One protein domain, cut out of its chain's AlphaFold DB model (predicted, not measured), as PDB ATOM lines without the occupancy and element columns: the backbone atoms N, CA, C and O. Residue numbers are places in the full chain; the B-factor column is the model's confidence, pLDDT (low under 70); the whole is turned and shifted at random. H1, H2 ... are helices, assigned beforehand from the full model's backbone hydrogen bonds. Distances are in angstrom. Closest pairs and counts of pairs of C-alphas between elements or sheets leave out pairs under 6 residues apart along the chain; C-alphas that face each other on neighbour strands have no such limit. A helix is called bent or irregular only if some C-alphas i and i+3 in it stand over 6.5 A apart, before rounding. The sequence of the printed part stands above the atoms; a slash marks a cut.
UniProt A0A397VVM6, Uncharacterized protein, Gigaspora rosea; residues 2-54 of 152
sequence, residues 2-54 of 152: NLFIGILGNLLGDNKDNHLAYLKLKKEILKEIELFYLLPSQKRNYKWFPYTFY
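Overview. This is residues 2 to 54 of the 152 residues of an uncharacterized protein of Gigaspora rosea (UniProt A0A397VVM6). A stretched, open Z with one long helix, H2, as its diagonal: at the beginning of H2 the shorter helix H1 turns off nearly square to make a corner, and at its other end the short H3 and the tail after it turn off to the opposite side. The helices form no packed core, for no two of them touch, and residues 2 to 34 and 49 to 54 stand free. The printed part has 53 residues with three named helices, H1, H2 and H3 in chain order, and no named strand; the class is all helix. The whole is extended, with a radius of gyration of the C-alphas of 18.1 A and spans of 52 by 24 by 10 A.

Along the chain. Begin with the longest helix, H2, residues 15 to 37. Find C-alpha 15 at (184.271, 163.589, 174.080); from there the helix runs 32.9 A to C-alpha 37 at (166.116, 136.209, 173.332). Before it comes H1, residues 2 to 13, which begins at C-alpha 2 at (170.483, 178.025, 180.448) and measures 16.1 A from first to last C-alpha. After H2 look for H3, residues 40 to 43, which measures 5.3 A and ends at C-alpha 43 at (171.735, 129.651, 177.942). Neither bent nor irregular helices are present.

Arrangement. Start from H2 and look toward its first residues: H1 and H2 are close but not clearly touching, and their closest C-alphas, those of Leu 12 and Asn 18, are 7.0 A apart. The lines of H1 and H2 are about perpendicular, at 83 degrees. Toward the last residues of H2, H2 and H3 are also close but not clearly touching; their closest C-alphas, those of Leu 35 and Lys 43, are 7.4 A apart. H1 and H3 are apart. In the backbone, every O i to N i+4 pair of H1 is within hydrogen-bond range, and 18 of 19 are in H2. H3 is too short for such a pair, and 0 of its 1 O i to N i+3 pair is within range.

Size, cuts and confidence. The outline is a rod, and the two C-alphas farthest apart, those of Asn 2 and Lys 47, are 53.7 A from each other. From the first to the last printed C-alpha, Asn 2 to Tyr 54, the distance is 47.2 A. The printed part has no cut, and the links from H1 to H2 and from H2 to H3 are tight, with 1 and 2 residues. The mean pLDDT of the printed part is 73.3. Look for low confidence, under 70, at residue 2, residue 4, residues 8 to 9, residues 11 to 18 and residue 50.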
ATOM      1  N   ASN A   2     169.161 177.798 181.071       59.38
ATOM      2  CA  ASN A   2     170.483 178.025 180.448       59.38
ATOM      3  C   ASN A   2     171.680 177.470 181.242       59.38
ATOM      4  O   ASN A   2     172.639 176.996 180.645       59.38
ATOM      5  N   LEU A   3     171.597 177.460 182.577       76.00
ATOM      6  CA  LEU A   3     172.628 176.863 183.431       76.00
ATOM      7  C   LEU A   3     172.722 175.336 183.245       76.00
ATOM      8  O   LEU A   3     173.814 174.794 183.135       76.00
ATOM      9  N   PHE A   4     171.574 174.653 183.143       66.44
ATOM     10  CA  PHE A   4     171.517 173.205 182.912       66.44
ATOM     11  C   PHE A   4     172.057 172.834 181.531       66.44
ATOM     12  O   PHE A   4     172.819 171.885 181.418       66.44
ATOM     13  N   ILE A   5     171.722 173.616 180.500       73.75
ATOM     14  CA  ILE A   5     172.261 173.441 179.144       73.75
ATOM     15  C   ILE A   5     173.781 173.670 179.106       73.75
ATOM     16  O   ILE A   5     174.484 172.904 178.455       73.75
ATOM     17  N   GLY A   6     174.301 174.658 179.845       73.81
ATOM     18  CA  GLY A   6     175.745 174.908 179.946       73.81
ATOM     19  C   GLY A   6     176.514 173.793 180.664       73.81
ATOM     20  O   GLY A   6     177.562 173.363 180.191       73.81
ATOM     21  N   ILE A   7     175.970 173.269 181.769       75.19
ATOM     22  CA  ILE A   7     176.566 172.142 182.507       75.19
ATOM     23  C   ILE A   7     176.533 170.863 181.661       75.19
ATOM     24  O   ILE A   7     177.538 170.163 181.574       75.19
ATOM     25  N   LEU A   8     175.405 170.580 180.999       67.69
ATOM     26  CA  LEU A   8     175.253 169.411 180.132       67.69
ATOM     27  C   LEU A   8     176.194 169.483 178.919       67.69
ATOM     28  O   LEU A   8     176.805 168.483 178.559       67.69
ATOM     29  N   GLY A   9     176.352 170.670 178.324       68.38
ATOM     30  CA  GLY A   9     177.281 170.912 177.220       68.38
ATOM     31  C   GLY A   9     178.745 170.694 177.610       68.38
ATOM     32  O   GLY A   9     179.482 170.077 176.848       68.38
ATOM     33  N   ASN A  10     179.149 171.118 178.812       70.81
ATOM     34  CA  ASN A  10     180.498 170.863 179.325       70.81
ATOM     35  C   ASN A  10     180.736 169.375 179.618       70.81
ATOM     36  O   ASN A  10     181.776 168.848 179.240       70.81
ATOM     37  N   LEU A  11     179.763 168.679 180.221       62.16
ATOM     38  CA  LEU A  11     179.868 167.244 180.519       62.16
ATOM     39  C   LEU A  11     179.949 166.385 179.243       62.16
ATOM     40  O   LEU A  11     180.648 165.377 179.191       62.16
ATOM     41  N   LEU A  12     179.217 166.786 178.200       60.81
ATOM     42  CA  LEU A  12     179.221 166.116 176.901       60.81
ATOM     43  C   LEU A  12     180.437 166.506 176.041       60.81
ATOM     44  O   LEU A  12     180.827 165.729 175.174       60.81
ATOM     45  N   GLY A  13     181.046 167.672 176.283       58.12
ATOM     46  CA  GLY A  13     182.207 168.191 175.551       58.12
ATOM     47  C   GLY A  13     183.508 167.404 175.763       58.12
ATOM     48  O   GLY A  13     184.353 167.384 174.862       58.12
ATOM     49  N   ASP A  14     183.642 166.685 176.882       59.28
ATOM     50  CA  ASP A  14     184.756 165.766 177.161       59.28
ATOM     51  C   ASP A  14     184.577 164.440 176.390       59.28
ATOM     52  O   ASP A  14     184.255 163.363 176.890       59.28
ATOM     53  N   ASN A  15     184.749 164.548 175.074       57.00
ATOM     54  CA  ASN A  15     184.271 163.589 174.080       57.00
ATOM     55  C   ASN A  15     185.042 162.260 173.990       57.00
ATOM     56  O   ASN A  15     184.560 161.321 173.353       57.00
ATOM     57  N   LYS A  16     186.239 162.152 174.578       56.47
ATOM     58  CA  LYS A  16     187.034 160.910 174.483       56.47
ATOM     59  C   LYS A  16     186.453 159.806 175.364       56.47
ATOM     60  O   LYS A  16     186.321 158.671 174.904       56.47
ATOM     61  N   ASP A  17     186.020 160.167 176.565       62.31
ATOM     62  CA  ASP A  17     185.444 159.219 177.519       62.31
ATOM     63  C   ASP A  17     183.996 158.890 177.158       62.31
ATOM     64  O   ASP A  17     183.568 157.745 177.298       62.31
ATOM     65  N   ASN A  18     183.270 159.842 176.563       69.00
ATOM     66  CA  ASN A  18     181.890 159.645 176.118       69.00
ATOM     67  C   ASN A  18     181.765 158.585 175.017       69.00
ATOM     68  O   ASN A  18     180.821 157.792 175.038       69.00
ATOM     69  N   HIS A  19     182.719 158.502 174.084       74.06
ATOM     70  CA  HIS A  19     182.695 157.446 173.069       74.06
ATOM     71  C   HIS A  19     182.962 156.062 173.674       74.06
ATOM     72  O   HIS A  19     182.262 155.099 173.356       74.06
ATOM     73  N   LEU A  20     183.932 155.960 174.586       70.62
ATOM     74  CA  LEU A  20     184.237 154.712 175.283       70.62
ATOM     75  C   LEU A  20     183.065 154.267 176.173       70.62
ATOM     76  O   LEU A  20     182.678 153.097 176.145       70.62
ATOM     77  N   ALA A  21     182.462 155.202 176.908       72.56
ATOM     78  CA  ALA A  21     181.279 154.974 177.729       72.56
ATOM     79  C   ALA A  21     180.075 154.545 176.878       72.56
ATOM     80  O   ALA A  21     179.401 153.574 177.217       72.56
ATOM     81  N   TYR A  22     179.856 155.191 175.728       78.25
ATOM     82  CA  TYR A  22     178.828 154.800 174.764       78.25
ATOM     83  C   TYR A  22     179.039 153.372 174.250       78.25
ATOM     84  O   TYR A  22     178.100 152.576 174.240       78.25
ATOM     85  N   LEU A  23     180.264 153.010 173.856       75.88
ATOM     86  CA  LEU A  23     180.580 151.656 173.394       75.88
ATOM     87  C   LEU A  23     180.406 150.613 174.506       75.88
ATOM     88  O   LEU A  23     179.905 149.516 174.242       75.88
ATOM     89  N   LYS A  24     180.777 150.950 175.746       74.31
ATOM     90  CA  LYS A  24     180.587 150.087 176.918       74.31
ATOM     91  C   LYS A  24     179.103 149.838 177.191       74.31
ATOM     92  O   LYS A  24     178.696 148.681 177.263       74.31
ATOM     93  N   LEU A  25     178.299 150.900 177.232       75.19
ATOM     94  CA  LEU A  25     176.851 150.813 177.416       75.19
ATOM     95  C   LEU A  25     176.194 150.024 176.277       75.19
ATOM     96  O   LEU A  25     175.395 149.122 176.518       75.19
ATOM     97  N   LYS A  26     176.581 150.298 175.026       77.06
ATOM     98  CA  LYS A  26     176.087 149.573 173.849       77.06
ATOM     99  C   LYS A  26     176.375 148.075 173.950       77.06
ATOM    100  O   LYS A  26     175.500 147.281 173.623       77.06
ATOM    101  N   LYS A  27     177.567 147.683 174.412       80.50
ATOM    102  CA  LYS A  27     177.939 146.277 174.635       80.50
ATOM    103  C   LYS A  27     177.084 145.621 175.720       80.50
ATOM    104  O   LYS A  27     176.667 144.479 175.542       80.50
ATOM    105  N   GLU A  28     176.861 146.303 176.840       72.94
ATOM    106  CA  GLU A  28     176.047 145.788 177.949       72.94
ATOM    107  C   GLU A  28     174.598 145.563 177.509       72.94
ATOM    108  O   GLU A  28     174.083 144.457 177.664       72.94
ATOM    109  N   ILE A  29     174.006 146.548 176.830       74.50
ATOM    110  CA  ILE A  29     172.656 146.450 176.266       74.50
ATOM    111  C   ILE A  29     172.568 145.313 175.242       74.50
ATOM    112  O   ILE A  29     171.635 144.515 175.297       74.50
ATOM    113  N   LEU A  30     173.536 145.186 174.323       75.44
ATOM    114  CA  LEU A  30     173.521 144.108 173.325       75.44
ATOM    115  C   LEU A  30     173.552 142.728 173.993       75.44
ATOM    116  O   LEU A  30     172.784 141.848 173.622       75.44
ATOM    117  N   LYS A  31     174.399 142.562 175.015       81.06
ATOM    118  CA  LYS A  31     174.508 141.319 175.784       81.06
ATOM    119  C   LYS A  31     173.197 140.985 176.495       81.06
ATOM    120  O   LYS A  31     172.801 139.823 176.519       81.06
ATOM    121  N   GLU A  32     172.541 141.972 177.099       78.69
ATOM    122  CA  GLU A  32     171.249 141.773 177.760       78.69
ATOM    123  C   GLU A  32     170.160 141.378 176.767       78.69
ATOM    124  O   GLU A  32     169.431 140.424 177.028       78.69
ATOM    125  N   ILE A  33     170.097 142.042 175.610       75.56
ATOM    126  CA  ILE A  33     169.164 141.716 174.527       75.56
ATOM    127  C   ILE A  33     169.411 140.290 174.022       75.56
ATOM    128  O   ILE A  33     168.486 139.481 173.993       75.56
ATOM    129  N   GLU A  34     170.653 139.943 173.677       76.19
ATOM    130  CA  GLU A  34     171.020 138.599 173.211       76.19
ATOM    131  C   GLU A  34     170.669 137.527 174.249       76.19
ATOM    132  O   GLU A  34     170.090 136.496 173.912       76.19
ATOM    133  N   LEU A  35     170.945 137.779 175.532       76.06
ATOM    134  CA  LEU A  35     170.546 136.876 176.609       76.06
ATOM    135  C   LEU A  35     169.026 136.827 176.789       76.06
ATOM    136  O   LEU A  35     168.507 135.777 177.155       76.06
ATOM    137  N   PHE A  36     168.290 137.911 176.569       76.88
ATOM    138  CA  PHE A  36     166.836 137.920 176.706       76.88
ATOM    139  C   PHE A  36     166.158 137.024 175.662       76.88
ATOM    140  O   PHE A  36     165.242 136.278 176.002       76.88
ATOM    141  N   TYR A  37     166.661 137.022 174.425       76.81
ATOM    142  CA  TYR A  37     166.116 136.209 173.332       76.81
ATOM    143  C   TYR A  37     166.488 134.715 173.396       76.81
ATOM    144  O   TYR A  37     165.923 133.917 172.648       76.81
ATOM    145  N   LEU A  38     167.392 134.300 174.292       81.31
ATOM    146  CA  LEU A  38     167.763 132.892 174.478       81.31
ATOM    147  C   LEU A  38     166.869 132.186 175.511       81.31
ATOM    148  O   LEU A  38     166.716 132.639 176.651       81.31
ATOM    149  N   LEU A  39     166.372 130.997 175.164       82.38
ATOM    150  CA  LEU A  39     165.647 130.120 176.089       82.38
ATOM    151  C   LEU A  39     166.555 129.662 177.251       82.38
ATOM    152  O   LEU A  39     167.766 129.489 177.064       82.38
ATOM    153  N   PRO A  40     166.003 129.368 178.447       80.00
ATOM    154  CA  PRO A  40     166.789 128.906 179.597       80.00
ATOM    155  C   PRO A  40     167.666 127.676 179.312       80.00
ATOM    156  O   PRO A  40     168.770 127.561 179.844       80.00
ATOM    157  N   SER A  41     167.204 126.769 178.446       83.56
ATOM    158  CA  SER A  41     167.960 125.591 178.002       83.56
ATOM    159  C   SER A  41     169.115 125.941 177.056       83.56
ATOM    160  O   SER A  41     170.176 125.321 177.134       83.56
ATOM    161  N   GLN A  42     168.951 126.957 176.205       80.38
ATOM    162  CA  GLN A  42     169.989 127.438 175.287       80.38
ATOM    163  C   GLN A  42     171.100 128.169 176.046       80.38
ATOM    164  O   GLN A  42     172.271 127.924 175.781       80.38
ATOM    165  N   LYS A  43     170.757 128.966 177.070       78.69
ATOM    166  CA  LYS A  43     171.735 129.651 177.942       78.69
ATOM    167  C   LYS A  43     172.702 128.699 178.641       78.69
ATOM    168  O   LYS A  43     173.865 129.031 178.834       78.69
ATOM    169  N   ARG A  44     172.212 127.524 179.044       80.69
ATOM    170  CA  ARG A  44     173.019 126.490 179.711       80.69
ATOM    171  C   ARG A  44     173.852 125.668 178.728       80.69
ATOM    172  O   ARG A  44     174.738 124.931 179.150       80.69
ATOM    173  N   ASN A  45     173.577 125.779 177.431       81.44
ATOM    174  CA  ASN A  45     174.279 125.046 176.395       81.44
ATOM    175  C   ASN A  45     175.357 125.932 175.759       81.44
ATOM    176  O   ASN A  45     175.077 126.789 174.922       81.44
ATOM    177  N   TYR A  46     176.610 125.657 176.117       74.81
ATOM    178  CA  TYR A  46     177.790 126.371 175.625       74.81
ATOM    179  C   TYR A  46     177.926 126.379 174.093       74.81
ATOM    180  O   TYR A  46     178.636 127.225 173.564       74.81
ATOM    181  N   LYS A  47     177.238 125.485 173.365       81.81
ATOM    182  CA  LYS A  47     177.237 125.458 171.893       81.81
ATOM    183  C   LYS A  47     176.554 126.672 171.255       81.81
ATOM    184  O   LYS A  47     176.826 126.950 170.094       81.81
ATOM    185  N   TRP A  48     175.671 127.366 171.977       76.88
ATOM    186  CA  TRP A  48     174.991 128.565 171.469       76.88
ATOM    187  C   TRP A  48     175.872 129.815 171.493       76.88
ATOM    188  O   TRP A  48     175.567 130.781 170.803       76.88
ATOM    189  N   PHE A  49     176.974 129.788 172.245       76.50
ATOM    190  CA  PHE A  49     177.939 130.876 172.273       76.50
ATOM    191  C   PHE A  49     179.162 130.490 171.436       76.50
ATOM    192  O   PHE A  49     179.747 129.427 171.655       76.50
ATOM    193  N   PRO A  50     179.581 131.326 170.476       69.38
ATOM    194  CA  PRO A  50     180.785 131.050 169.712       69.38
ATOM    195  C   PRO A  50     182.007 131.058 170.635       69.38
ATOM    196  O   PRO A  50     182.225 131.980 171.420       69.38
ATOM    197  N   TYR A  51     182.831 130.020 170.509       71.62
ATOM    198  CA  TYR A  51     184.057 129.875 171.297       71.62
ATOM    199  C   TYR A  51     185.173 130.821 170.824       71.62
ATOM    200  O   TYR A  51     186.168 131.037 171.511       71.62
ATOM    201  N   THR A  52     185.059 131.348 169.603       73.38
ATOM    202  CA  THR A  52     186.072 132.193 168.969       73.38
ATOM    203  C   THR A  52     185.385 133.254 168.127       73.38
ATOM    204  O   THR A  52     184.501 132.944 167.333       73.38
ATOM    205  N   PHE A  53     185.817 134.501 168.294       75.75
ATOM    206  CA  PHE A  53     185.390 135.624 167.473       75.75
ATOM    207  C   PHE A  53     186.555 136.083 166.600       75.75
ATOM    208  O   PHE A  53     187.676 136.236 167.091       75.75
ATOM    209  N   TYR A  54     186.286 136.329 165.321       75.50
ATOM    210  CA  TYR A  54     187.255 136.901 164.393       75.50
ATOM    211  C   TYR A  54     186.939 138.381 164.196       75.50
ATOM    212  O   TYR A  54     185.863 138.723 163.715       75.50
TER     213      TYR A  54